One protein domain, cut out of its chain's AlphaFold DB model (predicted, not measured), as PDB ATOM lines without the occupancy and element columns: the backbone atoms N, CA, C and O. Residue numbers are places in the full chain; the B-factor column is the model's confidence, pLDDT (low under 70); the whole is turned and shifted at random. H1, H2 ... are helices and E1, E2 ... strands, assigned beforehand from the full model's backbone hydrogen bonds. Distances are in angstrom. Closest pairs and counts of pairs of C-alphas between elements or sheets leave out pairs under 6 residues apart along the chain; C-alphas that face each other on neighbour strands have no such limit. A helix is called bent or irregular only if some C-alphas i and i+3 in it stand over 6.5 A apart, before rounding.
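AT A GLANCE: This is residues 110 to 228, 244 to 285 and 295 to 320 of the 330 residues of an uncharacterized protein of Acidobacteria bacterium (UniProt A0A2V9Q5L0). A twisted sheet of five strands, E3, E6, E7, E8 and E9, curls round one helix, H1, and a thin two-stranded arm, the hairpin of E4 and E5, sticks out far beyond them. E3 runs on into E4 and E5 runs on into E6, while a second hairpin, E1 and E2, lies on the side of the sheet away from H1, nearest to it where E2 meets E7. The printed part has 187 residues, with nine named strands and one named helix in the order E1 E2 E3 E4 E5 E6 E7 E8 E9 H1. The five-stranded sheet is branched at E3 with antiparallel neighbour pairs, and the class is mostly strand. The whole is loose and elongated, with a radius of gyration of the C-alphas of 20.3 A and spans of 74 by 40 by 28 A.

IN THESE COORDINATES: E1, residues 110 to 115, begins at C-alpha 110 (40.028, 61.871, 36.225), and E2, residues 130 to 136, follows. E3, residues 142 to 160, is the longest strand, 47.7 A from first to last C-alpha, and bends by 68 degrees at residue 145. E4 is residues 163 to 166 and E5 residues 172 to 175; C-alpha 169 in the turn between them is at (94.941, 37.867, 42.945). E6, residues 178 to 188, measures 30.3 A, and E7 is residues 194 to 199. E8, residues 246 to 257, measures 34.7 A, and E9, residues 263 to 271, 26.9 A. H1, residues 295 to 312, measures 25.2 A and ends at C-alpha 312 (41.895, 47.325, 20.939). H1 is irregular, but only just: C-alphas 297 and 300 are 7.0 A apart.

HOW THE PARTS SIT: E3 has three antiparallel neighbours. E6, beside residues 150 to 160, and E7, beside residues 142 to 147, lie on one side of it, and E8, beside residues 142 to 154, on the other side. N 153 and O 185 are 2.9 A apart between E3 and E6, N 145 and O 196 2.9 A between E3 and E7, and N 150 and O 250 2.9 A between E3 and E8. E8 and E9 form a hairpin, with N 251 and O 268 2.8 A apart. E6, E7 and E9 are edge strands. H1 is on this sheet, which curls round it; its closest C-alphas to E9 are those of Val 269 and Ser 301, 5.9 A, and to E6 those of Phe 181 and Pro 300, 6.8 A. In H1, 12 of 14 O i to N i+4 pairs are within hydrogen-bond range. Residues 318 to 319 pair parallel with residues 264 to 265 of E9. E1 and E2 form a hairpin, with N 112 and O 133 2.8 A apart. The closest C-alphas of E2 and E7 are those of Asn 136 and Val 199, 6.6 A, and E1 and E9 are near each other, with 6 pairs of C-alphas within 10 A. Residues 131 to 132 of E2 pair antiparallel with residues 208 to 209. E4 and E5 form a hairpin, with N 165 and O 173 2.8 A apart; both are apart from H1.

THE WHOLE: The two C-alphas farthest apart are those of Glu 169 and Gly 259, 74.5 A. Residues 229 to 243 are not printed, with 10.6 A between C-alphas 228 and 244, nor are residues 286 to 294, with 16.4 A between C-alphas 285 and 295. Of the links that are printed whole, E1 to E2 is long, with 14 residues, and the others are tight. Residues 200 to 228 form the longest printed stretch with no named element. The mean pLDDT of the printed part is 84.9; 27 residues are under 70, among them 120 to 125, 221 to 228, 280 to 285 and 295 to 297.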
ATOM      1  N   ASP A 110      39.030  62.598  35.439       89.19
ATOM      2  CA  ASP A 110      40.028  61.871  36.225       89.19
ATOM      3  C   ASP A 110      39.515  60.483  36.611       89.19
ATOM      4  O   ASP A 110      38.391  60.337  37.105       89.19
ATOM      5  N   PHE A 111      40.383  59.484  36.484       89.12
ATOM      6  CA  PHE A 111      40.202  58.155  37.063       89.12
ATOM      7  C   PHE A 111      41.060  58.069  38.324       89.12
ATOM      8  O   PHE A 111      42.283  57.981  38.261       89.12
ATOM      9  N   ILE A 112      40.411  58.178  39.478       88.94
ATOM     10  CA  ILE A 112      41.065  58.278  40.779       88.94
ATOM     11  C   ILE A 112      41.086  56.887  41.406       88.94
ATOM     12  O   ILE A 112      40.028  56.330  41.698       88.94
ATOM     13  N   LEU A 113      42.287  56.365  41.638       88.25
ATOM     14  CA  LEU A 113      42.519  55.140  42.391       88.25
ATOM     15  C   LEU A 113      43.060  55.493  43.775       88.25
ATOM     16  O   LEU A 113      44.045  56.220  43.894       88.25
ATOM     17  N   ILE A 114      42.401  55.005  44.821       87.12
ATOM     18  CA  ILE A 114      42.749  55.297  46.212       87.12
ATOM     19  C   ILE A 114      43.061  53.967  46.898       87.12
ATOM     20  O   ILE A 114      42.138  53.175  47.109       87.12
ATOM     21  N   PRO A 115      44.336  53.683  47.219       82.19
ATOM     22  CA  PRO A 115      44.682  52.488  47.968       82.19
ATOM     23  C   PRO A 115      44.287  52.677  49.435       82.19
ATOM     24  O   PRO A 115      44.269  53.801  49.949       82.19
ATOM     25  N   GLU A 116      44.013  51.577  50.127       81.00
ATOM     26  CA  GLU A 116      43.832  51.578  51.574       81.00
ATOM     27  C   GLU A 116      45.040  52.225  52.268       81.00
ATOM     28  O   GLU A 116      46.200  51.957  51.936       81.00
ATOM     29  N   ASN A 117      44.774  53.100  53.240       75.38
ATOM     30  CA  ASN A 117      45.829  53.762  53.996       75.38
ATOM     31  C   ASN A 117      46.431  52.790  55.015       75.38
ATOM     32  O   ASN A 117      45.939  52.653  56.135       75.38
ATOM     33  N   ILE A 118      47.507  52.126  54.610       66.94
ATOM     34  CA  ILE A 118      48.230  51.176  55.446       66.94
ATOM     35  C   ILE A 118      49.439  51.895  56.058       66.94
ATOM     36  O   ILE A 118      50.284  52.411  55.320       66.94
ATOM     37  N   PRO A 119      49.577  51.930  57.396       70.31
ATOM     38  CA  PRO A 119      50.770  52.469  58.037       70.31
ATOM     39  C   PRO A 119      52.019  51.730  57.539       70.31
ATOM     40  O   PRO A 119      52.036  50.505  57.538       70.31
ATOM     41  N   GLY A 120      53.087  52.448  57.178       60.06
ATOM     42  CA  GLY A 120      54.283  51.851  56.550       60.06
ATOM     43  C   GLY A 120      54.996  50.752  57.354       60.06
ATOM     44  O   GLY A 120      55.773  49.996  56.785       60.06
ATOM     45  N   ASN A 121      54.704  50.629  58.653       62.00
ATOM     46  CA  ASN A 121      55.270  49.604  59.536       62.00
ATOM     47  C   ASN A 121      54.262  48.492  59.890       62.00
ATOM     48  O   ASN A 121      54.572  47.627  60.707       62.00
ATOM     49  N   ALA A 122      53.039  48.541  59.357       63.81
ATOM     50  CA  ALA A 122      52.009  47.555  59.651       63.81
ATOM     51  C   ALA A 122      52.186  46.317  58.765       63.81
ATOM     52  O   ALA A 122      52.280  46.417  57.543       63.81
ATOM     53  N   VAL A 123      52.184  45.138  59.388       65.19
ATOM     54  CA  VAL A 123      52.079  43.867  58.666       65.19
ATOM     55  C   VAL A 123      50.644  43.741  58.163       65.19
ATOM     56  O   VAL A 123      49.706  43.666  58.956       65.19
ATOM     57  N   ILE A 124      50.464  43.744  56.843       63.28
ATOM     58  CA  ILE A 124      49.145  43.607  56.227       63.28
ATOM     59  C   ILE A 124      48.726  42.143  56.329       63.28
ATOM     60  O   ILE A 124      49.375  41.267  55.759       63.28
ATOM     61  N   MET A 125      47.640  41.870  57.050       68.12
ATOM     62  CA  MET A 125      47.125  40.510  57.227       68.12
ATOM     63  C   MET A 125      46.035  40.137  56.217       68.12
ATOM     64  O   MET A 125      45.787  38.946  56.024       68.12
ATOM     65  N   HIS A 126      45.434  41.127  55.553       73.69
ATOM     66  CA  HIS A 126      44.332  40.985  54.600       73.69
ATOM     67  C   HIS A 126      44.713  41.440  53.185       73.69
ATOM     68  O   HIS A 126      45.816  41.908  52.930       73.69
ATOM     69  N   ILE A 127      43.794  41.273  52.237       72.94
ATOM     70  CA  ILE A 127      43.904  41.908  50.924       72.94
ATOM     71  C   ILE A 127      43.418  43.349  51.087       72.94
ATOM     72  O   ILE A 127      42.255  43.526  51.453       72.94
ATOM     73  N   PRO A 128      44.260  44.362  50.846       70.81
ATOM     74  CA  PRO A 128      43.864  45.736  51.065       70.81
ATOM     75  C   PRO A 128      42.938  46.269  49.972       70.81
ATOM     76  O   PRO A 128      42.978  45.835  48.817       70.81
ATOM     77  N   HIS A 129      42.118  47.240  50.358       82.50
ATOM     78  CA  HIS A 129      41.132  47.859  49.482       82.50
ATOM     79  C   HIS A 129      41.788  48.775  48.437       82.50
ATOM     80  O   HIS A 129      42.768  49.472  48.710       82.50
ATOM     81  N   LEU A 130      41.214  48.804  47.232       87.81
ATOM     82  CA  LEU A 130      41.579  49.750  46.181       87.81
ATOM     83  C   LEU A 130      40.298  50.334  45.594       87.81
ATOM     84  O   LEU A 130      39.592  49.671  44.834       87.81
ATOM     85  N   GLU A 131      39.992  51.574  45.960       91.44
ATOM     86  CA  GLU A 131      38.786  52.251  45.497       91.44
ATOM     87  C   GLU A 131      39.032  52.970  44.174       91.44
ATOM     88  O   GLU A 131      39.939  53.792  44.048       91.44
ATOM     89  N   LEU A 132      38.164  52.713  43.203       93.12
ATOM     90  CA  LEU A 132      38.058  53.462  41.961       93.12
ATOM     91  C   LEU A 132      36.949  54.505  42.074       93.12
ATOM     92  O   LEU A 132      35.810  54.198  42.429       93.12
ATOM     93  N   SER A 133      37.236  55.733  41.659       93.56
ATOM     94  CA  SER A 133      36.206  56.737  41.433       93.56
ATOM     95  C   SER A 133      36.521  57.636  40.246       93.56
ATOM     96  O   SER A 133      37.670  57.975  39.986       93.56
ATOM     97  N   ILE A 134      35.477  58.040  39.527       94.31
ATOM     98  CA  ILE A 134      35.584  58.796  38.282       94.31
ATOM     99  C   ILE A 134      35.091  60.211  38.542       94.31
ATOM    100  O   ILE A 134      33.938  60.408  38.935       94.31
ATOM    101  N   ARG A 135      35.957  61.201  38.337       94.12
ATOM    102  CA  ARG A 135      35.629  62.617  38.501       94.12
ATOM    103  C   ARG A 135      35.464  63.261  37.135       94.12
ATOM    104  O   ARG A 135      36.401  63.283  36.348       94.12
ATOM    105  N   ASN A 136      34.290  63.822  36.875       94.12
ATOM    106  CA  ASN A 136      34.035  64.611  35.680       94.12
ATOM    107  C   ASN A 136      34.284  66.092  35.992       94.12
ATOM    108  O   ASN A 136      33.528  66.710  36.736       94.12
ATOM    109  N   ARG A 137      35.358  66.657  35.442       90.88
ATOM    110  CA  ARG A 137      35.676  68.093  35.501       90.88
ATOM    111  C   ARG A 137      35.202  68.849  34.258       90.88
ATOM    112  O   ARG A 137      35.360  70.063  34.194       90.88
ATOM    113  N   GLY A 138      34.687  68.138  33.258       89.06
ATOM    114  CA  GLY A 138      34.191  68.711  32.020       89.06
ATOM    115  C   GLY A 138      32.843  69.406  32.188       89.06
ATOM    116  O   GLY A 138      32.177  69.305  33.219       89.06
ATOM    117  N   ASN A 139      32.436  70.086  31.117       90.31
ATOM    118  CA  ASN A 139      31.167  70.814  31.040       90.31
ATOM    119  C   ASN A 139      29.984  69.918  30.642       90.31
ATOM    120  O   ASN A 139      28.832  70.313  30.804       90.31
ATOM    121  N   TYR A 140      30.259  68.719  30.129       93.81
ATOM    122  CA  TYR A 140      29.259  67.780  29.632       93.81
ATOM    123  C   TYR A 140      29.279  66.484  30.435       93.81
ATOM    124  O   TYR A 140      30.272  66.151  31.082       93.81
ATOM    125  N   ALA A 141      28.148  65.780  30.463       95.50
ATOM    126  CA  ALA A 141      28.040  64.524  31.189       95.50
ATOM    127  C   ALA A 141      28.885  63.437  30.513       95.50
ATOM    128  O   ALA A 141      28.976  63.382  29.288       95.50
ATOM    129  N   LEU A 142      29.444  62.525  31.305       96.44
ATOM    130  CA  LEU A 142      30.033  61.295  30.776       96.44
ATOM    131  C   LEU A 142      28.953  60.226  30.775       96.44
ATOM    132  O   LEU A 142      28.384  59.952  31.829       96.44
ATOM    133  N   LYS A 143      28.673  59.612  29.632       97.06
ATOM    134  CA  LYS A 143      27.681  58.541  29.485       97.06
ATOM    135  C   LYS A 143      28.359  57.202  29.236       97.06
ATOM    136  O   LYS A 143      29.447  57.140  28.672       97.06
ATOM    137  N   ASP A 144      27.673  56.127  29.623       96.00
ATOM    138  CA  ASP A 144      28.070  54.748  29.314       96.00
ATOM    139  C   ASP A 144      29.531  54.448  29.695       96.00
ATOM    140  O   ASP A 144      30.305  53.916  28.899       96.00
ATOM    141  N   VAL A 145      29.913  54.830  30.916       96.12
ATOM    142  CA  VAL A 145      31.273  54.634  31.413       96.12
ATOM    143  C   VAL A 145      31.456  53.168  31.780       96.12
ATOM    144  O   VAL A 145      30.744  52.632  32.634       96.12
ATOM    145  N   ARG A 146      32.411  52.511  31.133       95.88
ATOM    146  CA  ARG A 146      32.708  51.087  31.282       95.88
ATOM    147  C   ARG A 146      34.164  50.906  31.660       95.88
ATOM    148  O   ARG A 146      35.024  51.568  31.094       95.88
ATOM    149  N   MET A 147      34.442  49.980  32.570       95.12
ATOM    150  CA  MET A 147      35.801  49.519  32.857       95.12
ATOM    151  C   MET A 147      35.916  48.046  32.490       95.12
ATOM    152  O   MET A 147      35.147  47.217  32.982       95.12
ATOM    153  N   ARG A 148      36.907  47.720  31.663       94.00
ATOM    154  CA  ARG A 148      37.252  46.351  31.292       94.00
ATOM    155  C   ARG A 148      38.654  46.008  31.797       94.00
ATOM    156  O   ARG A 148      39.621  46.571  31.280       94.00
ATOM    157  N   PRO A 149      38.781  45.086  32.763       93.75
ATOM    158  CA  PRO A 149      40.081  44.629  33.220       93.75
ATOM    159  C   PRO A 149      40.642  43.514  32.322       93.75
ATOM    160  O   PRO A 149      39.930  42.623  31.852       93.75
ATOM    161  N   THR A 150      41.952  43.547  32.097       94.31
ATOM    162  CA  THR A 150      42.725  42.451  31.500       94.31
ATOM    163  C   THR A 150      43.854  42.095  32.455       94.31
ATOM    164  O   THR A 150      44.638  42.966  32.819       94.31
ATOM    165  N   MET A 151      43.945  40.831  32.860       93.06
ATOM    166  CA  MET A 151      45.040  40.363  33.705       93.06
ATOM    167  C   MET A 151      46.256  40.056  32.833       93.06
ATOM    168  O   MET A 151      46.128  39.366  31.824       93.06
ATOM    169  N   TYR A 152      47.423  40.529  33.246       93.19
ATOM    170  CA  TYR A 152      48.714  40.257  32.632       93.19
ATOM    171  C   TYR A 152      49.618  39.538  33.615       93.19
ATOM    172  O   TYR A 152      49.632  39.842  34.806       93.19
ATOM    173  N   GLN A 153      50.397  38.609  33.083       91.12
ATOM    174  CA  GLN A 153      51.455  37.913  33.783       91.12
ATOM    175  C   GLN A 153      52.757  38.202  33.040       91.12
ATOM    176  O   GLN A 153      52.938  37.754  31.903       91.12
ATOM    177  N   LEU A 154      53.636  38.982  33.664       88.12
ATOM    178  CA  LEU A 154      54.954  39.302  33.132       88.12
ATOM    179  C   LEU A 154      56.013  38.371  33.719       88.12
ATOM    180  O   LEU A 154      55.889  37.870  34.840       88.12
ATOM    181  N   ASP A 155      57.049  38.156  32.927       84.06
ATOM    182  CA  ASP A 155      58.238  37.379  33.250       84.06
ATOM    183  C   ASP A 155      59.466  38.264  33.013       84.06
ATOM    184  O   ASP A 155      59.458  39.090  32.096       84.06
ATOM    185  N   LEU A 156      60.494  38.127  33.848       80.50
ATOM    186  CA  LEU A 156      61.742  38.879  33.719       80.50
ATOM    187  C   LEU A 156      62.803  37.938  33.160       80.50
ATOM    188  O   LEU A 156      63.152  36.939  33.787       80.50
ATOM    189  N   ARG A 157      63.322  38.249  31.974       80.38
ATOM    190  CA  ARG A 157      64.298  37.400  31.284       80.38
ATOM    191  C   ARG A 157      65.607  38.128  31.080       80.38
ATOM    192  O   ARG A 157      65.622  39.335  30.879       80.38
ATOM    193  N   PHE A 158      66.708  37.383  31.091       77.44
ATOM    194  CA  PHE A 158      67.998  37.915  30.669       77.44
ATOM    195  C   PHE A 158      68.032  38.025  29.148       77.44
ATOM    196  O   PHE A 158      68.012  37.014  28.447       77.44
ATOM    197  N   LYS A 159      68.131  39.256  28.657       82.88
ATOM    198  CA  LYS A 159      68.496  39.550  27.273       82.88
ATOM    199  C   LYS A 159      69.986  39.287  27.047       82.88
ATOM    200  O   LYS A 159      70.375  38.726  26.027       82.88
ATOM    201  N   VAL A 160      70.813  39.639  28.035       84.31
ATOM    202  CA  VAL A 160      72.251  39.343  28.077       84.31
ATOM    203  C   VAL A 160      72.572  38.721  29.430       84.31
ATOM    204  O   VAL A 160      72.274  39.308  30.466       84.31
ATOM    205  N   LEU A 161      73.171  37.530  29.444       83.75
ATOM    206  CA  LEU A 161      73.544  36.864  30.694       83.75
ATOM    207  C   LEU A 161      74.686  37.613  31.403       83.75
ATOM    208  O   LEU A 161      75.611  38.075  30.724       83.75
ATOM    209  N   PRO A 162      74.669  37.692  32.749       83.69
ATOM    210  CA  PRO A 162      75.778  38.257  33.504       83.69
ATOM    211  C   PRO A 162      77.047  37.450  33.241       83.69
ATOM    212  O   PRO A 162      77.022  36.217  33.175       83.69
ATOM    213  N   ARG A 163      78.170  38.148  33.088       89.06
ATOM    214  CA  ARG A 163      79.470  37.519  32.840       89.06
ATOM    215  C   ARG A 163      80.365  37.712  34.045       89.06
ATOM    216  O   ARG A 163      80.456  38.804  34.595       89.06
ATOM    217  N   VAL A 164      81.042  36.643  34.437       88.56
ATOM    218  CA  VAL A 164      81.978  36.652  35.557       88.56
ATOM    219  C   VAL A 164      83.376  36.435  35.007       88.56
ATOM    220  O   VAL A 164      83.656  35.408  34.395       88.56
ATOM    221  N   GLU A 165      84.250  37.406  35.223       93.25
ATOM    222  CA  GLU A 165      85.647  37.360  34.813       93.25
ATOM    223  C   GLU A 165      86.528  37.213  36.055       93.25
ATOM    224  O   GLU A 165      86.447  38.004  37.000       93.25
ATOM    225  N   LYS A 166      87.367  36.171  36.075       90.06
ATOM    226  CA  LYS A 166      88.376  36.001  37.124       90.06
ATOM    227  C   LYS A 166      89.558  36.911  36.809       90.06
ATOM    228  O   LYS A 166      90.176  36.777  35.759       90.06
ATOM    229  N   LEU A 167      89.864  37.813  37.729       90.19
ATOM    230  CA  LEU A 167      91.034  38.678  37.673       90.19
ATOM    231  C   LEU A 167      92.200  38.033  38.449       90.19
ATOM    232  O   LEU A 167      91.977  37.123  39.257       90.19
ATOM    233  N   PRO A 168      93.448  38.498  38.245       93.25
ATOM    234  CA  PRO A 168      94.575  38.125  39.098       93.25
ATOM    235  C   PRO A 168      94.290  38.379  40.591       93.25
ATOM    236  O   PRO A 168      93.415  39.173  40.941       93.25
ATOM    237  N   GLU A 169      95.044  37.717  41.476       89.62
ATOM    238  CA  GLU A 169      94.941  37.867  42.945       89.62
ATOM    239  C   GLU A 169      93.596  37.412  43.555       89.62
ATOM    240  O   GLU A 169      93.137  37.980  44.543       89.62
ATOM    241  N   ASN A 170      92.941  36.392  42.984       86.69
ATOM    242  CA  ASN A 170      91.628  35.890  43.435       86.69
ATOM    243  C   ASN A 170      90.502  36.942  43.412       86.69
ATOM    244  O   ASN A 170      89.480  36.783  44.084       86.69
ATOM    245  N   LYS A 171      90.655  38.009  42.623       85.31
ATOM    246  CA  LYS A 171      89.598  39.000  42.414       85.31
ATOM    247  C   LYS A 171      88.630  38.514  41.341       85.31
ATOM    248  O   LYS A 171      88.991  37.789  40.417       85.31
ATOM    249  N   VAL A 172      87.379  38.941  41.449       90.12
ATOM    250  CA  VAL A 172      86.332  38.628  40.476       90.12
ATOM    251  C   VAL A 172      85.698  39.930  40.024       90.12
ATOM    252  O   VAL A 172      85.329  40.763  40.850       90.12
ATOM    253  N   ARG A 173      85.572  40.108  38.709       87.19
ATOM    254  CA  ARG A 173      84.786  41.182  38.108       87.19
ATOM    255  C   ARG A 173      83.491  40.592  37.574       87.19
ATOM    256  O   ARG A 173      83.506  39.626  36.817       87.19
ATOM    257  N   ILE A 174      82.373  41.177  37.981       85.62
ATOM    258  CA  ILE A 174      81.044  40.784  37.521       85.62
ATOM    259  C   ILE A 174      80.557  41.876  36.577       85.62
ATOM    260  O   ILE A 174      80.432  43.031  36.976       85.62
ATOM    261  N   TYR A 175      80.294  41.502  35.332       85.25
ATOM    262  CA  TYR A 175      79.566  42.329  34.385       85.25
ATOM    263  C   TYR A 175      78.080  42.008  34.556       85.25
ATOM    264  O   TYR A 175      77.697  40.847  34.349       85.25
ATOM    265  N   PRO A 176      77.249  42.979  34.977       78.19
ATOM    266  CA  PRO A 176      75.821  42.747  35.113       78.19
ATOM    267  C   PRO A 176      75.237  42.351  33.755       78.19
ATOM    268  O   PRO A 176      75.663  42.841  32.710       78.19
ATOM    269  N   GLY A 177      74.292  41.412  33.776       78.88
ATOM    270  CA  GLY A 177      73.512  41.073  32.593       78.88
ATOM    271  C   GLY A 177      72.495  42.167  32.274       78.88
ATOM    272  O   GLY A 177      72.215  43.027  33.105       78.88
ATOM    273  N   GLU A 178      71.894  42.092  31.094       81.62
ATOM    274  CA  GLU A 178      70.742  42.917  30.729       81.62
ATOM    275  C   GLU A 178      69.471  42.091  30.882       81.62
ATOM    276  O   GLU A 178      69.419  40.941  30.434       81.62
ATOM    277  N   THR A 179      68.441  42.673  31.490       77.75
ATOM    278  CA  THR A 179      67.140  42.021  31.674       77.75
ATOM    279  C   THR A 179      66.033  42.772  30.946       77.75
ATOM    280  O   THR A 179      66.128  43.973  30.692       77.75
ATOM    281  N   GLU A 180      64.977  42.054  30.581       83.62
ATOM    282  CA  GLU A 180      63.783  42.613  29.960       83.62
ATOM    283  C   GLU A 180      62.511  41.950  30.490       83.62
ATOM    284  O   GLU A 180      62.495  40.764  30.833       83.62
ATOM    285  N   PHE A 181      61.430  42.729  30.542       85.50
ATOM    286  CA  PHE A 181      60.099  42.205  30.819       85.50
ATOM    287  C   PHE A 181      59.479  41.652  29.545       85.50
ATOM    288  O   PHE A 181      59.480  42.310  28.505       85.50
ATOM    289  N   VAL A 182      58.873  40.474  29.649       88.38
ATOM    290  CA  VAL A 182      58.098  39.868  28.568       88.38
ATOM    291  C   VAL A 182      56.714  39.472  29.065       88.38
ATOM    292  O   VAL A 182      56.542  39.007  30.192       88.38
ATOM    293  N   ILE A 183      55.703  39.641  28.211       91.50
ATOM    294  CA  ILE A 183      54.353  39.152  28.498       91.50
ATOM    295  C   ILE A 183      54.375  37.629  28.359       91.50
ATOM    296  O   ILE A 183      54.483  37.100  27.255       91.50
ATOM    297  N   LYS A 184      54.265  36.920  29.484       89.19
ATOM    298  CA  LYS A 184      54.185  35.455  29.513       89.19
ATOM    299  C   LYS A 184      52.778  34.975  29.185       89.19
ATOM    300  O   LYS A 184      52.608  34.011  28.448       89.19
ATOM    301  N   ASN A 185      51.777  35.632  29.765       89.69
ATOM    302  CA  ASN A 185      50.372  35.304  29.571       89.69
ATOM    303  C   ASN A 185      49.498  36.546  29.788       89.69
ATOM    304  O   ASN A 185      49.873  37.459  30.527       89.69
ATOM    305  N   PHE A 186      48.313  36.564  29.184       92.00
ATOM    306  CA  PHE A 186      47.269  37.525  29.514       92.00
ATOM    307  C   PHE A 186      45.886  36.877  29.404       92.00
ATOM    308  O   PHE A 186      45.635  36.039  28.540       92.00
ATOM    309  N   ALA A 187      44.968  37.294  30.269       89.69
ATOM    310  CA  ALA A 187      43.591  36.823  30.278       89.69
ATOM    311  C   ALA A 187      42.636  38.016  30.226       89.69
ATOM    312  O   ALA A 187      42.623  38.871  31.117       89.69
ATOM    313  N   ARG A 188      41.812  38.069  29.174       83.56
ATOM    314  CA  ARG A 188      40.710  39.033  29.100       83.56
ATOM    315  C   ARG A 188      39.625  38.589  30.056       83.56
ATOM    316  O   ARG A 188      39.070  37.500  29.910       83.56
ATOM    317  N   ILE A 189      39.286  39.454  30.996       76.31
ATOM    318  CA  ILE A 189      38.184  39.184  31.900       76.31
ATOM    319  C   ILE A 189      36.936  39.643  31.149       76.31
ATOM    320  O   ILE A 189      36.687  40.831  30.987       76.31
ATOM    321  N   GLY A 190      36.263  38.687  30.501       57.84
ATOM    322  CA  GLY A 190      35.419  38.896  29.315       57.84
ATOM    323  C   GLY A 190      34.159  39.764  29.458       57.84
ATOM    324  O   GLY A 190      33.337  39.763  28.544       57.84
ATOM    325  N   LYS A 191      33.963  40.494  30.562       80.94
ATOM    326  CA  LYS A 191      32.840  41.420  30.769       80.94
ATOM    327  C   LYS A 191      33.338  42.717  31.399       80.94
ATOM    328  O   LYS A 191      34.317  42.715  32.136       80.94
ATOM    329  N   ASP A 192      32.655  43.825  31.109       88.50
ATOM    330  CA  ASP A 192      32.960  45.092  31.779       88.50
ATOM    331  C   ASP A 192      32.566  44.969  33.260       88.50
ATOM    332  O   ASP A 192      31.387  44.756  33.566       88.50
ATOM    333  N   SER A 193      33.551  45.082  34.150       87.31
ATOM    334  CA  SER A 193      33.393  44.879  35.597       87.31
ATOM    335  C   SER A 193      32.787  46.090  36.297       87.31
ATOM    336  O   SER A 193      32.158  45.953  37.340       87.31
ATOM    337  N   VAL A 194      32.924  47.281  35.706       89.44
ATOM    338  CA  VAL A 194      32.240  48.495  36.172       89.44
ATOM    339  C   VAL A 194      31.447  49.088  35.023       89.44
ATOM    340  O   VAL A 194      31.964  49.227  33.913       89.44
ATOM    341  N   LYS A 195      30.187  49.437  35.300       94.25
ATOM    342  CA  LYS A 195      29.281  50.116  34.370       94.25
ATOM    343  C   LYS A 195      28.553  51.235  35.096       94.25
ATOM    344  O   LYS A 195      27.723  50.980  35.966       94.25
ATOM    345  N   ILE A 196      28.838  52.473  34.719       94.88
ATOM    346  CA  ILE A 196      28.185  53.667  35.249       94.88
ATOM    347  C   ILE A 196      27.422  54.318  34.100       94.88
ATOM    348  O   ILE A 196      27.994  54.666  33.070       94.88
ATOM    349  N   ARG A 197      26.103  54.469  34.267       96.00
ATOM    350  CA  ARG A 197      25.236  55.003  33.204       96.00
ATOM    351  C   ARG A 197      25.594  56.436  32.834       96.00
ATOM    352  O   ARG A 197      25.619  56.762  31.652       96.00
ATOM    353  N   SER A 198      25.819  57.274  33.843       96.19
ATOM    354  CA  SER A 198      26.151  58.679  33.657       96.19
ATOM    355  C   SER A 198      26.924  59.237  34.851       96.19
ATOM    356  O   SER A 198      26.660  58.842  35.990       96.19
ATOM    357  N   VAL A 199      27.845  60.164  34.593       96.81
ATOM    358  CA  VAL A 199      28.511  61.015  35.587       96.81
ATOM    359  C   VAL A 199      28.290  62.470  35.180       96.81
ATOM    360  O   VAL A 199      28.762  62.910  34.128       96.81
ATOM    361  N   ALA A 200      27.556  63.218  36.002       96.25
ATOM    362  CA  ALA A 200      27.184  64.597  35.700       96.25
ATOM    363  C   ALA A 200      28.412  65.540  35.669       96.25
ATOM    364  O   ALA A 200      29.408  65.256  36.348       96.25
ATOM    365  N   PRO A 201      28.351  66.657  34.917       94.56
ATOM    366  CA  PRO A 201      29.402  67.680  34.901       94.56
ATOM    367  C   PRO A 201      29.758  68.160  36.308       94.56
ATOM    368  O   PRO A 201      28.873  68.361  37.138       94.56
ATOM    369  N   GLY A 202      31.048  68.333  36.592       92.00
ATOM    370  CA  GLY A 202      31.536  68.805  37.893       92.00
ATOM    371  C   GLY A 202      31.359  67.828  39.065       92.00
ATOM    372  O   GLY A 202      31.671  68.186  40.201       92.00
ATOM    373  N   THR A 203      30.871  66.604  38.830       95.44
ATOM    374  CA  THR A 203      30.590  65.620  39.891       95.44
ATOM    375  C   THR A 203      31.571  64.443  39.902       95.44
ATOM    376  O   THR A 203      32.435  64.298  39.034       95.44
ATOM    377  N   LYS A 204      31.448  63.590  40.925       95.38
ATOM    378  CA  LYS A 204      32.243  62.372  41.117       95.38
ATOM    379  C   LYS A 204      31.310  61.162  41.213       95.38
ATOM    380  O   LYS A 204      30.245  61.248  41.824       95.38
ATOM    381  N   SER A 205      31.695  60.039  40.611       96.19
ATOM    382  CA  SER A 205      30.951  58.783  40.721       96.19
ATOM    383  C   SER A 205      30.994  58.233  42.148       96.19
ATOM    384  O   SER A 205      31.916  58.524  42.914       96.19
ATOM    385  N   LYS A 206      30.045  57.350  42.487       95.12
ATOM    386  CA  LYS A 206      30.179  56.525  43.694       95.12
ATOM    387  C   LYS A 206      31.496  55.730  43.625       95.12
ATOM    388  O   LYS A 206      31.803  55.227  42.536       95.12
ATOM    389  N   PRO A 207      32.271  55.655  44.722       94.00
ATOM    390  CA  PRO A 207      33.449  54.800  44.785       94.00
ATOM    391  C   PRO A 207      33.074  53.338  44.545       94.00
ATOM    392  O   PRO A 207      32.006  52.887  44.967       94.00
ATOM    393  N   VAL A 208      33.947  52.615  43.852       94.00
ATOM    394  CA  VAL A 208      33.830  51.178  43.610       94.00
ATOM    395  C   VAL A 208      35.077  50.514  44.158       94.00
ATOM    396  O   VAL A 208      36.177  50.791  43.694       94.00
ATOM    397  N   ASP A 209      34.905  49.629  45.130       91.75
ATOM    398  CA  ASP A 209      36.010  48.855  45.678       91.75
ATOM    399  C   ASP A 209      36.359  47.689  44.748       91.75
ATOM    400  O   ASP A 209      35.593  46.730  44.608       91.75
ATOM    401  N   LEU A 210      37.531  47.771  44.117       90.69
ATOM    402  CA  LEU A 210      38.000  46.770  43.168       90.69
ATOM    403  C   LEU A 210      38.257  45.413  43.832       90.69
ATOM    404  O   LEU A 210      38.128  44.396  43.162       90.69
ATOM    405  N   SER A 211      38.566  45.367  45.131       85.69
ATOM    406  CA  SER A 211      38.831  44.108  45.846       85.69
ATOM    407  C   SER A 211      37.581  43.231  46.007       85.69
ATOM    408  O   SER A 211      37.682  42.015  46.147       85.69
ATOM    409  N   THR A 212      36.392  43.838  45.936       88.31
ATOM    410  CA  THR A 212      35.104  43.129  46.031       88.31
ATOM    411  C   THR A 212      34.634  42.550  44.697       88.31
ATOM    412  O   THR A 212      33.715  41.726  44.654       88.31
ATOM    413  N   LEU A 213      35.251  42.972  43.593       89.00
ATOM    414  CA  LEU A 213      34.918  42.514  42.251       89.00
ATOM    415  C   LEU A 213      35.579  41.154  41.994       89.00
ATOM    416  O   LEU A 213      36.784  40.990  42.162       89.00
ATOM    417  N   LYS A 214      34.794  40.172  41.532       87.50
ATOM    418  CA  LYS A 214      35.251  38.782  41.316       87.50
ATOM    419  C   LYS A 214      36.405  38.668  40.317       87.50
ATOM    420  O   LYS A 214      37.127  37.673  40.303       87.50
ATOM    421  N   GLU A 215      36.520  39.651  39.438       86.69
ATOM    422  CA  GLU A 215      37.537  39.772  38.405       86.69
ATOM    423  C   GLU A 215      38.932  40.048  38.972       86.69
ATOM    424  O   GLU A 215      39.934  39.659  38.366       86.69
ATOM    425  N   PHE A 216      39.002  40.685  40.139       87.38
ATOM    426  CA  PHE A 216      40.251  41.078  40.764       87.38
ATOM    427  C   PHE A 216      40.658  40.059  41.825       87.38
ATOM    428  O   PHE A 216      39.884  39.662  42.691       87.38
ATOM    429  N   LYS A 217      41.909  39.621  41.736       85.19
ATOM    430  CA  LYS A 217      42.559  38.678  42.639       85.19
ATOM    431  C   LYS A 217      43.871  39.298  43.086       85.19
ATOM    432  O   LYS A 217      44.939  38.996  42.558       85.19
ATOM    433  N   PHE A 218      43.757  40.231  44.019       83.81
ATOM    434  CA  PHE A 218      44.915  40.826  44.664       83.81
ATOM    435  C   PHE A 218      45.602  39.797  45.565       83.81
ATOM    436  O   PHE A 218      44.948  38.963  46.193       83.81
ATOM    437  N   VAL A 219      46.931  39.844  45.597       76.69
ATOM    438  CA  VAL A 219      47.772  38.897  46.329       76.69
ATOM    439  C   VAL A 219      48.347  39.594  47.555       76.69
ATOM    440  O   VAL A 219      48.905  40.686  47.457       76.69
ATOM    441  N   LYS A 220      48.221  38.937  48.710       73.81
ATOM    442  CA  LYS A 220      48.802  39.391  49.973       73.81
ATOM    443  C   LYS A 220      50.334  39.323  49.903       73.81
ATOM    444  O   LYS A 220      50.883  38.314  49.467       73.81
ATOM    445  N   SER A 221      51.013  40.367  50.373       66.56
ATOM    446  CA  SER A 221      52.470  40.351  50.554       66.56
ATOM    447  C   SER A 221      52.874  39.292  51.597       66.56
ATOM    448  O   SER A 221      52.195  39.188  52.623       66.56
ATOM    449  N   PRO A 222      53.965  38.530  51.386       64.88
ATOM    450  CA  PRO A 222      54.441  37.569  52.376       64.88
ATOM    451  C   PRO A 222      54.846  38.279  53.675       64.88
ATOM    452  O   PRO A 222      55.501  39.326  53.661       64.88
ATOM    453  N   GLY A 223      54.420  37.719  54.805       66.00
ATOM    454  CA  GLY A 223      54.716  38.230  56.139       66.00
ATOM    455  C   GLY A 223      56.160  37.953  56.590       66.00
ATOM    456  O   GLY A 223      56.872  37.159  55.973       66.00
ATOM    457  N   PRO A 224      56.627  38.579  57.687       67.56
ATOM    458  CA  PRO A 224      57.926  38.258  58.278       67.56
ATOM    459  C   PRO A 224      58.030  36.772  58.652       67.56
ATOM    460  O   PRO A 224      57.128  36.228  59.285       67.56
ATOM    461  N   GLY A 225      59.132  36.120  58.276       68.12
ATOM    462  CA  GLY A 225      59.356  34.686  58.505       68.12
ATOM    463  C   GLY A 225      58.631  33.746  57.530       68.12
ATOM    464  O   GLY A 225      58.942  32.554  57.508       68.12
ATOM    465  N   GLU A 226      57.723  34.251  56.690       69.38
ATOM    466  CA  GLU A 226      57.155  33.471  55.589       69.38
ATOM    467  C   GLU A 226      58.176  33.355  54.442       69.38
ATOM    468  O   GLU A 226      58.970  34.275  54.230       69.38
ATOM    469  N   PRO A 227      58.186  32.249  53.675       61.59
ATOM    470  CA  PRO A 227      59.047  32.120  52.502       61.59
ATOM    471  C   PRO A 227      58.880  33.309  51.539       61.59
ATOM    472  O   PRO A 227      57.764  33.644  51.147       61.59
ATOM    473  N   GLY A 228      59.988  33.961  51.177       60.62
ATOM    474  CA  GLY A 228      59.984  35.187  50.360       60.62
ATOM    475  C   GLY A 228      59.648  36.489  51.106       60.62
ATOM    476  O   GLY A 228      59.743  37.560  50.510       60.62
ATOM    477  N   ASP A 244      55.965  33.776  41.136       46.50
ATOM    478  CA  ASP A 244      57.146  33.810  40.238       46.50
ATOM    479  C   ASP A 244      56.926  34.747  39.040       46.50
ATOM    480  O   ASP A 244      57.753  34.862  38.140       46.50
ATOM    481  N   THR A 245      55.772  35.407  38.985       55.44
ATOM    482  CA  THR A 245      55.409  36.279  37.874       55.44
ATOM    483  C   THR A 245      54.773  37.544  38.385       55.44
ATOM    484  O   THR A 245      53.812  37.482  39.153       55.44
ATOM    485  N   LEU A 246      55.276  38.676  37.911       79.44
ATOM    486  CA  LEU A 246      54.698  39.974  38.197       79.44
ATOM    487  C   LEU A 246      53.338  40.048  37.508       79.44
ATOM    488  O   LEU A 246      53.239  39.964  36.280       79.44
ATOM    489  N   ARG A 247      52.275  40.136  38.305       87.38
ATOM    490  CA  ARG A 247      50.908  40.193  37.794       87.38
ATOM    491  C   ARG A 247      50.379  41.612  37.853       87.38
ATOM    492  O   ARG A 247      50.490  42.288  38.875       87.38
ATOM    493  N   TYR A 248      49.732  42.019  36.775       91.44
ATOM    494  CA  TYR A 248      49.168  43.353  36.621       91.44
ATOM    495  C   TYR A 248      47.747  43.268  36.083       91.44
ATOM    496  O   TYR A 248      47.408  42.347  35.338       91.44
ATOM    497  N   TYR A 249      46.930  44.261  36.406       92.88
ATOM    498  CA  TYR A 249      45.672  44.504  35.716       92.88
ATOM    499  C   TYR A 249      45.811  45.737  34.834       92.88
ATOM    500  O   TYR A 249      46.119  46.824  35.315       92.88
ATOM    501  N   ALA A 250      45.542  45.567  33.543       94.38
ATOM    502  CA  ALA A 250      45.292  46.677  32.638       94.38
ATOM    503  C   ALA A 250      43.809  47.042  32.718       94.38
ATOM    504  O   ALA A 250      42.941  46.222  32.400       94.38
ATOM    505  N   LEU A 251      43.523  48.262  33.149       94.19
ATOM    506  CA  LEU A 251      42.191  48.836  33.240       94.19
ATOM    507  C   LEU A 251      41.951  49.683  31.999       94.19
ATOM    508  O   LEU A 251      42.545  50.748  31.838       94.19
ATOM    509  N   ARG A 252      41.078  49.202  31.115       94.38
ATOM    510  CA  ARG A 252      40.602  49.978  29.975       94.38
ATOM    511  C   ARG A 252      39.267  50.604  30.327       94.38
ATOM    512  O   ARG A 252      38.273  49.894  30.487       94.38
ATOM    513  N   TYR A 253      39.235  51.921  30.398       95.06
ATOM    514  CA  TYR A 253      38.011  52.686  30.559       95.06
ATOM    515  C   TYR A 253      37.509  53.124  29.192       95.06
ATOM    516  O   TYR A 253      38.304  53.574  28.372       95.06
ATOM    517  N   SER A 254      36.211  53.012  28.933       95.06
ATOM    518  CA  SER A 254      35.578  53.651  27.780       95.06
ATOM    519  C   SER A 254      34.346  54.427  28.203       95.06
ATOM    520  O   SER A 254      33.635  54.023  29.121       95.06
ATOM    521  N   PHE A 255      34.113  55.571  27.572       96.12
ATOM    522  CA  PHE A 255      33.012  56.465  27.917       96.12
ATOM    523  C   PHE A 255      32.633  57.341  26.728       96.12
ATOM    524  O   PHE A 255      33.427  57.538  25.812       96.12
ATOM    525  N   ILE A 256      31.408  57.852  26.736       95.69
ATOM    526  CA  ILE A 256      30.917  58.819  25.756       95.69
ATOM    527  C   ILE A 256      30.907  60.191  26.420       95.69
ATOM    528  O   ILE A 256      30.338  60.343  27.500       95.69
ATOM    529  N   ASP A 257      31.509  61.185  25.781       94.25
ATOM    530  CA  ASP A 257      31.327  62.579  26.179       94.25
ATOM    531  C   ASP A 257      30.040  63.128  25.552       94.25
ATOM    532  O   ASP A 257      29.881  63.114  24.333       94.25
ATOM    533  N   ASP A 258      29.105  63.605  26.372       92.81
ATOM    534  CA  ASP A 258      27.792  64.041  25.887       92.81
ATOM    535  C   ASP A 258      27.843  65.351  25.082       92.81
ATOM    536  O   ASP A 258      26.909  65.668  24.351       92.81
ATOM    537  N   GLY A 259      28.926  66.123  25.188       90.31
ATOM    538  CA  GLY A 259      29.101  67.343  24.404       90.31
ATOM    539  C   GLY A 259      29.505  67.045  22.969       90.31
ATOM    540  O   GLY A 259      28.884  67.518  22.022       90.31
ATOM    541  N   THR A 260      30.548  66.237  22.811       90.31
ATOM    542  CA  THR A 260      31.107  65.879  21.503       90.31
ATOM    543  C   THR A 260      30.425  64.674  20.859       90.31
ATOM    544  O   THR A 260      30.630  64.434  19.670       90.31
ATOM    545  N   GLN A 261      29.650  63.896  21.627       92.56
ATOM    546  CA  GLN A 261      29.099  62.586  21.243       92.56
ATOM    547  C   GLN A 261      30.170  61.572  20.803       92.56
ATOM    548  O   GLN A 261      29.858  60.520  20.241       92.56
ATOM    549  N   LYS A 262      31.447  61.860  21.074       92.94
ATOM    550  CA  LYS A 262      32.556  60.965  20.772       92.94
ATOM    551  C   LYS A 262      32.736  59.951  21.890       92.94
ATOM    552  O   LYS A 262      32.514  60.236  23.069       92.94
ATOM    553  N   ARG A 263      33.183  58.755  21.504       94.44
ATOM    554  CA  ARG A 263      33.603  57.718  22.442       94.44
ATOM    555  C   ARG A 263      35.107  57.806  22.653       94.44
ATOM    556  O   ARG A 263      35.873  57.775  21.693       94.44
ATOM    557  N   TYR A 264      35.496  57.868  23.915       95.00
ATOM    558  CA  TYR A 264      36.877  57.940  24.351       95.00
ATOM    559  C   TYR A 264      37.291  56.669  25.089       95.00
ATOM    560  O   TYR A 264      36.447  55.982  25.674       95.00
ATOM    561  N   SER A 265      38.593  56.386  25.092       94.44
ATOM    562  CA  SER A 265      39.195  55.304  25.870       94.44
ATOM    563  C   SER A 265      40.409  55.767  26.668       94.44
ATOM    564  O   SER A 265      41.197  56.561  26.179       94.44
ATOM    565  N   PHE A 266      40.568  55.275  27.891       93.50
ATOM    566  CA  PHE A 266      41.716  55.561  28.752       93.50
ATOM    567  C   PHE A 266      42.282  54.253  29.301       93.50
ATOM    568  O   PHE A 266      41.521  53.327  29.597       93.50
ATOM    569  N   TYR A 267      43.602  54.177  29.442       92.50
ATOM    570  CA  TYR A 267      44.300  52.993  29.930       92.50
ATOM    571  C   TYR A 267      45.051  53.322  31.213       92.50
ATOM    572  O   TYR A 267      45.717  54.347  31.308       92.50
ATOM    573  N   GLN A 268      44.968  52.420  32.182       91.25
ATOM    574  CA  GLN A 268      45.733  52.492  33.419       91.25
ATOM    575  C   GLN A 268      46.211  51.096  33.798       91.25
ATOM    576  O   GLN A 268      45.521  50.113  33.529       91.25
ATOM    577  N   VAL A 269      47.382  50.992  34.420       92.06
ATOM    578  CA  VAL A 269      47.941  49.711  34.859       92.06
ATOM    579  C   VAL A 269      48.083  49.727  36.371       92.06
ATOM    580  O   VAL A 269      48.612  50.672  36.942       92.06
ATOM    581  N   ILE A 270      47.607  48.669  37.019       91.00
ATOM    582  CA  ILE A 270      47.766  48.461  38.460       91.00
ATOM    583  C   ILE A 270      48.451  47.122  38.718       91.00
ATOM    584  O   ILE A 270      48.321  46.178  37.938       91.00
ATOM    585  N   SER A 271      49.186  47.030  39.819       87.88
ATOM    586  CA  SER A 271      49.803  45.789  40.284       87.88
ATOM    587  C   SER A 271      48.786  44.930  41.040       87.88
ATOM    588  O   SER A 271      47.916  45.438  41.746       87.88
ATOM    589  N   CYS A 272      48.912  43.606  40.931       84.88
ATOM    590  CA  CYS A 272      48.150  42.671  41.766       84.88
ATOM    591  C   CYS A 272      48.706  42.568  43.195       84.88
ATOM    592  O   CYS A 272      48.069  41.958  44.049       84.88
ATOM    593  N   GLN A 273      49.896  43.115  43.436       78.69
ATOM    594  CA  GLN A 273      50.641  43.050  44.690       78.69
ATOM    595  C   GLN A 273      50.955  44.460  45.185       78.69
ATOM    596  O   GLN A 273      51.062  45.392  44.381       78.69
ATOM    597  N   GLN A 274      51.161  44.612  46.497       72.38
ATOM    598  CA  GLN A 274      51.573  45.880  47.099       72.38
ATOM    599  C   GLN A 274      52.802  46.452  46.370       72.38
ATOM    600  O   GLN A 274      53.749  45.706  46.123       72.38
ATOM    601  N   PRO A 275      52.822  47.752  46.019       70.12
ATOM    602  CA  PRO A 275      51.909  48.838  46.420       70.12
ATOM    603  C   PRO A 275      50.545  48.951  45.706       70.12
ATOM    604  O   PRO A 275      49.827  49.908  45.986       70.12
ATOM    605  N   TYR A 276      50.153  48.000  44.850       81.75
ATOM    606  CA  TYR A 276      48.925  47.954  44.023       81.75
ATOM    607  C   TYR A 276      48.802  49.080  42.996       81.75
ATOM    608  O   TYR A 276      48.484  48.821  41.840       81.75
ATOM    609  N   LEU A 277      49.129  50.312  43.368       82.50
ATOM    610  CA  LEU A 277      49.413  51.389  42.435       82.50
ATOM    611  C   LEU A 277      50.888  51.414  42.102       82.50
ATOM    612  O   LEU A 277      51.739  51.275  42.979       82.50
ATOM    613  N   LEU A 278      51.178  51.620  40.826       80.25
ATOM    614  CA  LEU A 278      52.544  51.786  40.378       80.25
ATOM    615  C   LEU A 278      53.121  53.092  40.928       80.25
ATOM    616  O   LEU A 278      52.362  54.017  41.219       80.25
ATOM    617  N   PRO A 279      54.450  53.195  41.083       71.81
ATOM    618  CA  PRO A 279      55.050  54.328  41.783       71.81
ATOM    619  C   PRO A 279      54.706  55.701  41.198       71.81
ATOM    620  O   PRO A 279      54.542  56.647  41.960       71.81
ATOM    621  N   LEU A 280      54.520  55.809  39.879       69.56
ATOM    622  CA  LEU A 280      54.099  57.065  39.243       69.56
ATOM    623  C   LEU A 280      52.626  57.414  39.464       69.56
ATOM    624  O   LEU A 280      52.263  58.586  39.453       69.56
ATOM    625  N   ASP A 281      51.786  56.406  39.681       69.69
ATOM    626  CA  ASP A 281      50.355  56.570  39.938       69.69
ATOM    627  C   ASP A 281      50.053  56.702  41.439       69.69
ATOM    628  O   ASP A 281      48.908  56.936  41.830       69.69
ATOM    629  N   ASN A 282      51.066  56.543  42.300       68.44
ATOM    630  CA  ASN A 282      50.923  56.615  43.744       68.44
ATOM    631  C   ASN A 282      51.455  57.956  44.281       68.44
ATOM    632  O   ASN A 282      52.657  58.091  44.515       68.44
ATOM    633  N   PRO A 283      50.582  58.935  44.583       60.53
ATOM    634  CA  PRO A 283      51.013  60.249  45.068       60.53
ATOM    635  C   PRO A 283      51.698  60.198  46.442       60.53
ATOM    636  O   PRO A 283      52.342  61.163  46.844       60.53
ATOM    637  N   ASN A 284      51.555  59.090  47.177       61.22
ATOM    638  CA  ASN A 284      52.164  58.897  48.491       61.22
ATOM    639  C   ASN A 284      53.521  58.183  48.420       61.22
ATOM    640  O   ASN A 284      54.166  58.005  49.455       61.22
ATOM    641  N   MET A 285      53.955  57.750  47.232       60.62
ATOM    642  CA  MET A 285      55.223  57.061  47.053       60.62
ATOM    643  C   MET A 285      56.302  58.047  46.605       60.62
ATOM    644  O   MET A 285      56.265  58.575  45.501       60.62
ATOM    645  N   ASP A 295      63.713  53.614  34.383       62.75
ATOM    646  CA  ASP A 295      63.112  52.875  33.276       62.75
ATOM    647  C   ASP A 295      62.479  51.539  33.721       62.75
ATOM    648  O   ASP A 295      61.407  51.163  33.240       62.75
ATOM    649  N   TRP A 296      63.077  50.827  34.689       65.69
ATOM    650  CA  TRP A 296      62.551  49.527  35.138       65.69
ATOM    651  C   TRP A 296      61.173  49.638  35.809       65.69
ATOM    652  O   TRP A 296      60.384  48.692  35.738       65.69
ATOM    653  N   LEU A 297      60.853  50.793  36.408       69.00
ATOM    654  CA  LEU A 297      59.554  51.064  37.036       69.00
ATOM    655  C   LEU A 297      58.443  51.295  36.007       69.00
ATOM    656  O   LEU A 297      57.279  50.990  36.265       69.00
ATOM    657  N   LEU A 298      58.811  51.829  34.844       74.31
ATOM    658  CA  LEU A 298      57.900  52.226  33.776       74.31
ATOM    659  C   LEU A 298      57.650  51.126  32.747       74.31
ATOM    660  O   LEU A 298      56.550  51.024  32.196       74.31
ATOM    661  N   ARG A 299      58.654  50.277  32.500       81.12
ATOM    662  CA  ARG A 299      58.590  49.252  31.450       81.12
ATOM    663  C   ARG A 299      57.397  48.303  31.541       81.12
ATOM    664  O   ARG A 299      56.831  48.024  30.482       81.12
ATOM    665  N   PRO A 300      56.962  47.819  32.722       86.31
ATOM    666  CA  PRO A 300      55.764  46.989  32.810       86.31
ATOM    667  C   PRO A 300      54.519  47.689  32.252       86.31
ATOM    668  O   PRO A 300      53.800  47.102  31.444       86.31
ATOM    669  N   SER A 301      54.291  48.952  32.628       88.75
ATOM    670  CA  SER A 301      53.143  49.736  32.154       88.75
ATOM    671  C   SER A 301      53.187  49.961  30.659       88.75
ATOM    672  O   SER A 301      52.195  49.701  29.982       88.75
ATOM    673  N   GLN A 302      54.338  50.409  30.152       89.81
ATOM    674  CA  GLN A 302      54.539  50.686  28.733       89.81
ATOM    675  C   GLN A 302      54.234  49.436  27.896       89.81
ATOM    676  O   GLN A 302      53.372  49.462  27.021       89.81
ATOM    677  N   LEU A 303      54.853  48.306  28.253       92.06
ATOM    678  CA  LEU A 303      54.680  47.029  27.564       92.06
ATOM    679  C   LEU A 303      53.213  46.573  27.547       92.06
ATOM    680  O   LEU A 303      52.713  46.073  26.536       92.06
ATOM    681  N   ILE A 304      52.514  46.733  28.673       93.94
ATOM    682  CA  ILE A 304      51.106  46.356  28.805       93.94
ATOM    683  C   ILE A 304      50.207  47.273  27.969       93.94
ATOM    684  O   ILE A 304      49.317  46.763  27.282       93.94
ATOM    685  N   ILE A 305      50.426  48.589  28.011       93.00
ATOM    686  CA  ILE A 305      49.641  49.583  27.264       93.00
ATOM    687  C   ILE A 305      49.838  49.394  25.758       93.00
ATOM    688  O   ILE A 305      48.846  49.270  25.040       93.00
ATOM    689  N   ASP A 306      51.075  49.226  25.289       93.62
ATOM    690  CA  ASP A 306      51.367  48.948  23.878       93.62
ATOM    691  C   ASP A 306      50.649  47.675  23.401       93.62
ATOM    692  O   ASP A 306      50.102  47.602  22.295       93.62
ATOM    693  N   HIS A 307      50.601  46.646  24.252       94.88
ATOM    694  CA  HIS A 307      49.850  45.429  23.961       94.88
ATOM    695  C   HIS A 307      48.328  45.662  23.954       94.88
ATOM    696  O   HIS A 307      47.622  45.105  23.112       94.88
ATOM    697  N   GLN A 308      47.800  46.496  24.856       93.69
ATOM    698  CA  GLN A 308      46.386  46.887  24.864       93.69
ATOM    699  C   GLN A 308      46.008  47.656  23.593       93.69
ATOM    700  O   GLN A 308      44.973  47.351  23.000       93.69
ATOM    701  N   HIS A 309      46.847  48.583  23.122       92.75
ATOM    702  CA  HIS A 309      46.628  49.292  21.858       92.75
ATOM    703  C   HIS A 309      46.569  48.333  20.672       92.75
ATOM    704  O   HIS A 309      45.686  48.462  19.832       92.75
ATOM    705  N   LYS A 310      47.425  47.305  20.631       92.38
ATOM    706  CA  LYS A 310      47.353  46.259  19.594       92.38
ATOM    707  C   LYS A 310      46.053  45.454  19.667       92.38
ATOM    708  O   LYS A 310      45.457  45.154  18.638       92.38
ATOM    709  N   ILE A 311      45.587  45.116  20.873       89.81
ATOM    710  CA  ILE A 311      44.336  44.367  21.071       89.81
ATOM    711  C   ILE A 311      43.106  45.189  20.661       89.81
ATOM    712  O   ILE A 311      42.177  44.647  20.059       89.81
ATOM    713  N   TYR A 312      43.070  46.462  21.051       88.50
ATOM    714  CA  TYR A 312      41.895  47.325  20.939       88.50
ATOM    715  C   TYR A 312      41.994  48.351  19.805       88.50
ATOM    716  O   TYR A 312      41.081  49.155  19.650       88.50
ATOM    717  N   GLY A 313      43.042  48.310  18.982       85.06
ATOM    718  CA  GLY A 313      43.281  49.287  17.914       85.06
ATOM    719  C   GLY A 313      42.228  49.293  16.804       85.06
ATOM    720  O   GLY A 313      42.149  50.245  16.039       85.06
ATOM    721  N   SER A 314      41.390  48.258  16.724       86.31
ATOM    722  CA  SER A 314      40.248  48.185  15.804       86.31
ATOM    723  C   SER A 314      38.975  48.860  16.330       86.31
ATOM    724  O   SER A 314      37.992  48.962  15.599       86.31
ATOM    725  N   TYR A 315      38.953  49.302  17.590       84.31
ATOM    726  CA  TYR A 315      37.792  49.968  18.172       84.31
ATOM    727  C   TYR A 315      37.746  51.431  17.721       84.31
ATOM    728  O   TYR A 315      38.754  52.130  17.745       84.31
ATOM    729  N   LEU A 316      36.552  51.908  17.360       85.62
ATOM    730  CA  LEU A 316      36.282  53.300  16.976       85.62
ATOM    731  C   LEU A 316      36.223  54.222  18.210       85.62
ATOM    732  O   LEU A 316      35.218  54.886  18.458       85.62
ATOM    733  N   GLU A 317      37.264  54.203  19.037       89.69
ATOM    734  CA  GLU A 317      37.364  55.004  20.258       89.69
ATOM    735  C   GLU A 317      38.616  55.876  20.192       89.69
ATOM    736  O   GLU A 317      39.703  55.392  19.885       89.69
ATOM    737  N   GLU A 318      38.467  57.163  20.491       91.00
ATOM    738  CA  GLU A 318      39.588  58.097  20.543       91.00
ATOM    739  C   GLU A 318      40.339  57.915  21.872       91.00
ATOM    740  O   GLU A 318      39.722  57.811  22.935       91.00
ATOM    741  N   GLU A 319      41.669  57.836  21.852       91.00
ATOM    742  CA  GLU A 319      42.428  57.730  23.101       91.00
ATOM    743  C   GLU A 319      42.358  59.055  23.869       91.00
ATOM    744  O   GLU A 319      42.756  60.113  23.386       91.00
ATOM    745  N   TYR A 320      41.846  58.985  25.092       88.81
ATOM    746  CA  TYR A 320      41.830  60.083  26.030       88.81
ATOM    747  C   TYR A 320      43.198  60.237  26.681       88.81
ATOM    748  O   TYR A 320      43.683  59.326  27.353       88.81
TER     749      TYR A 320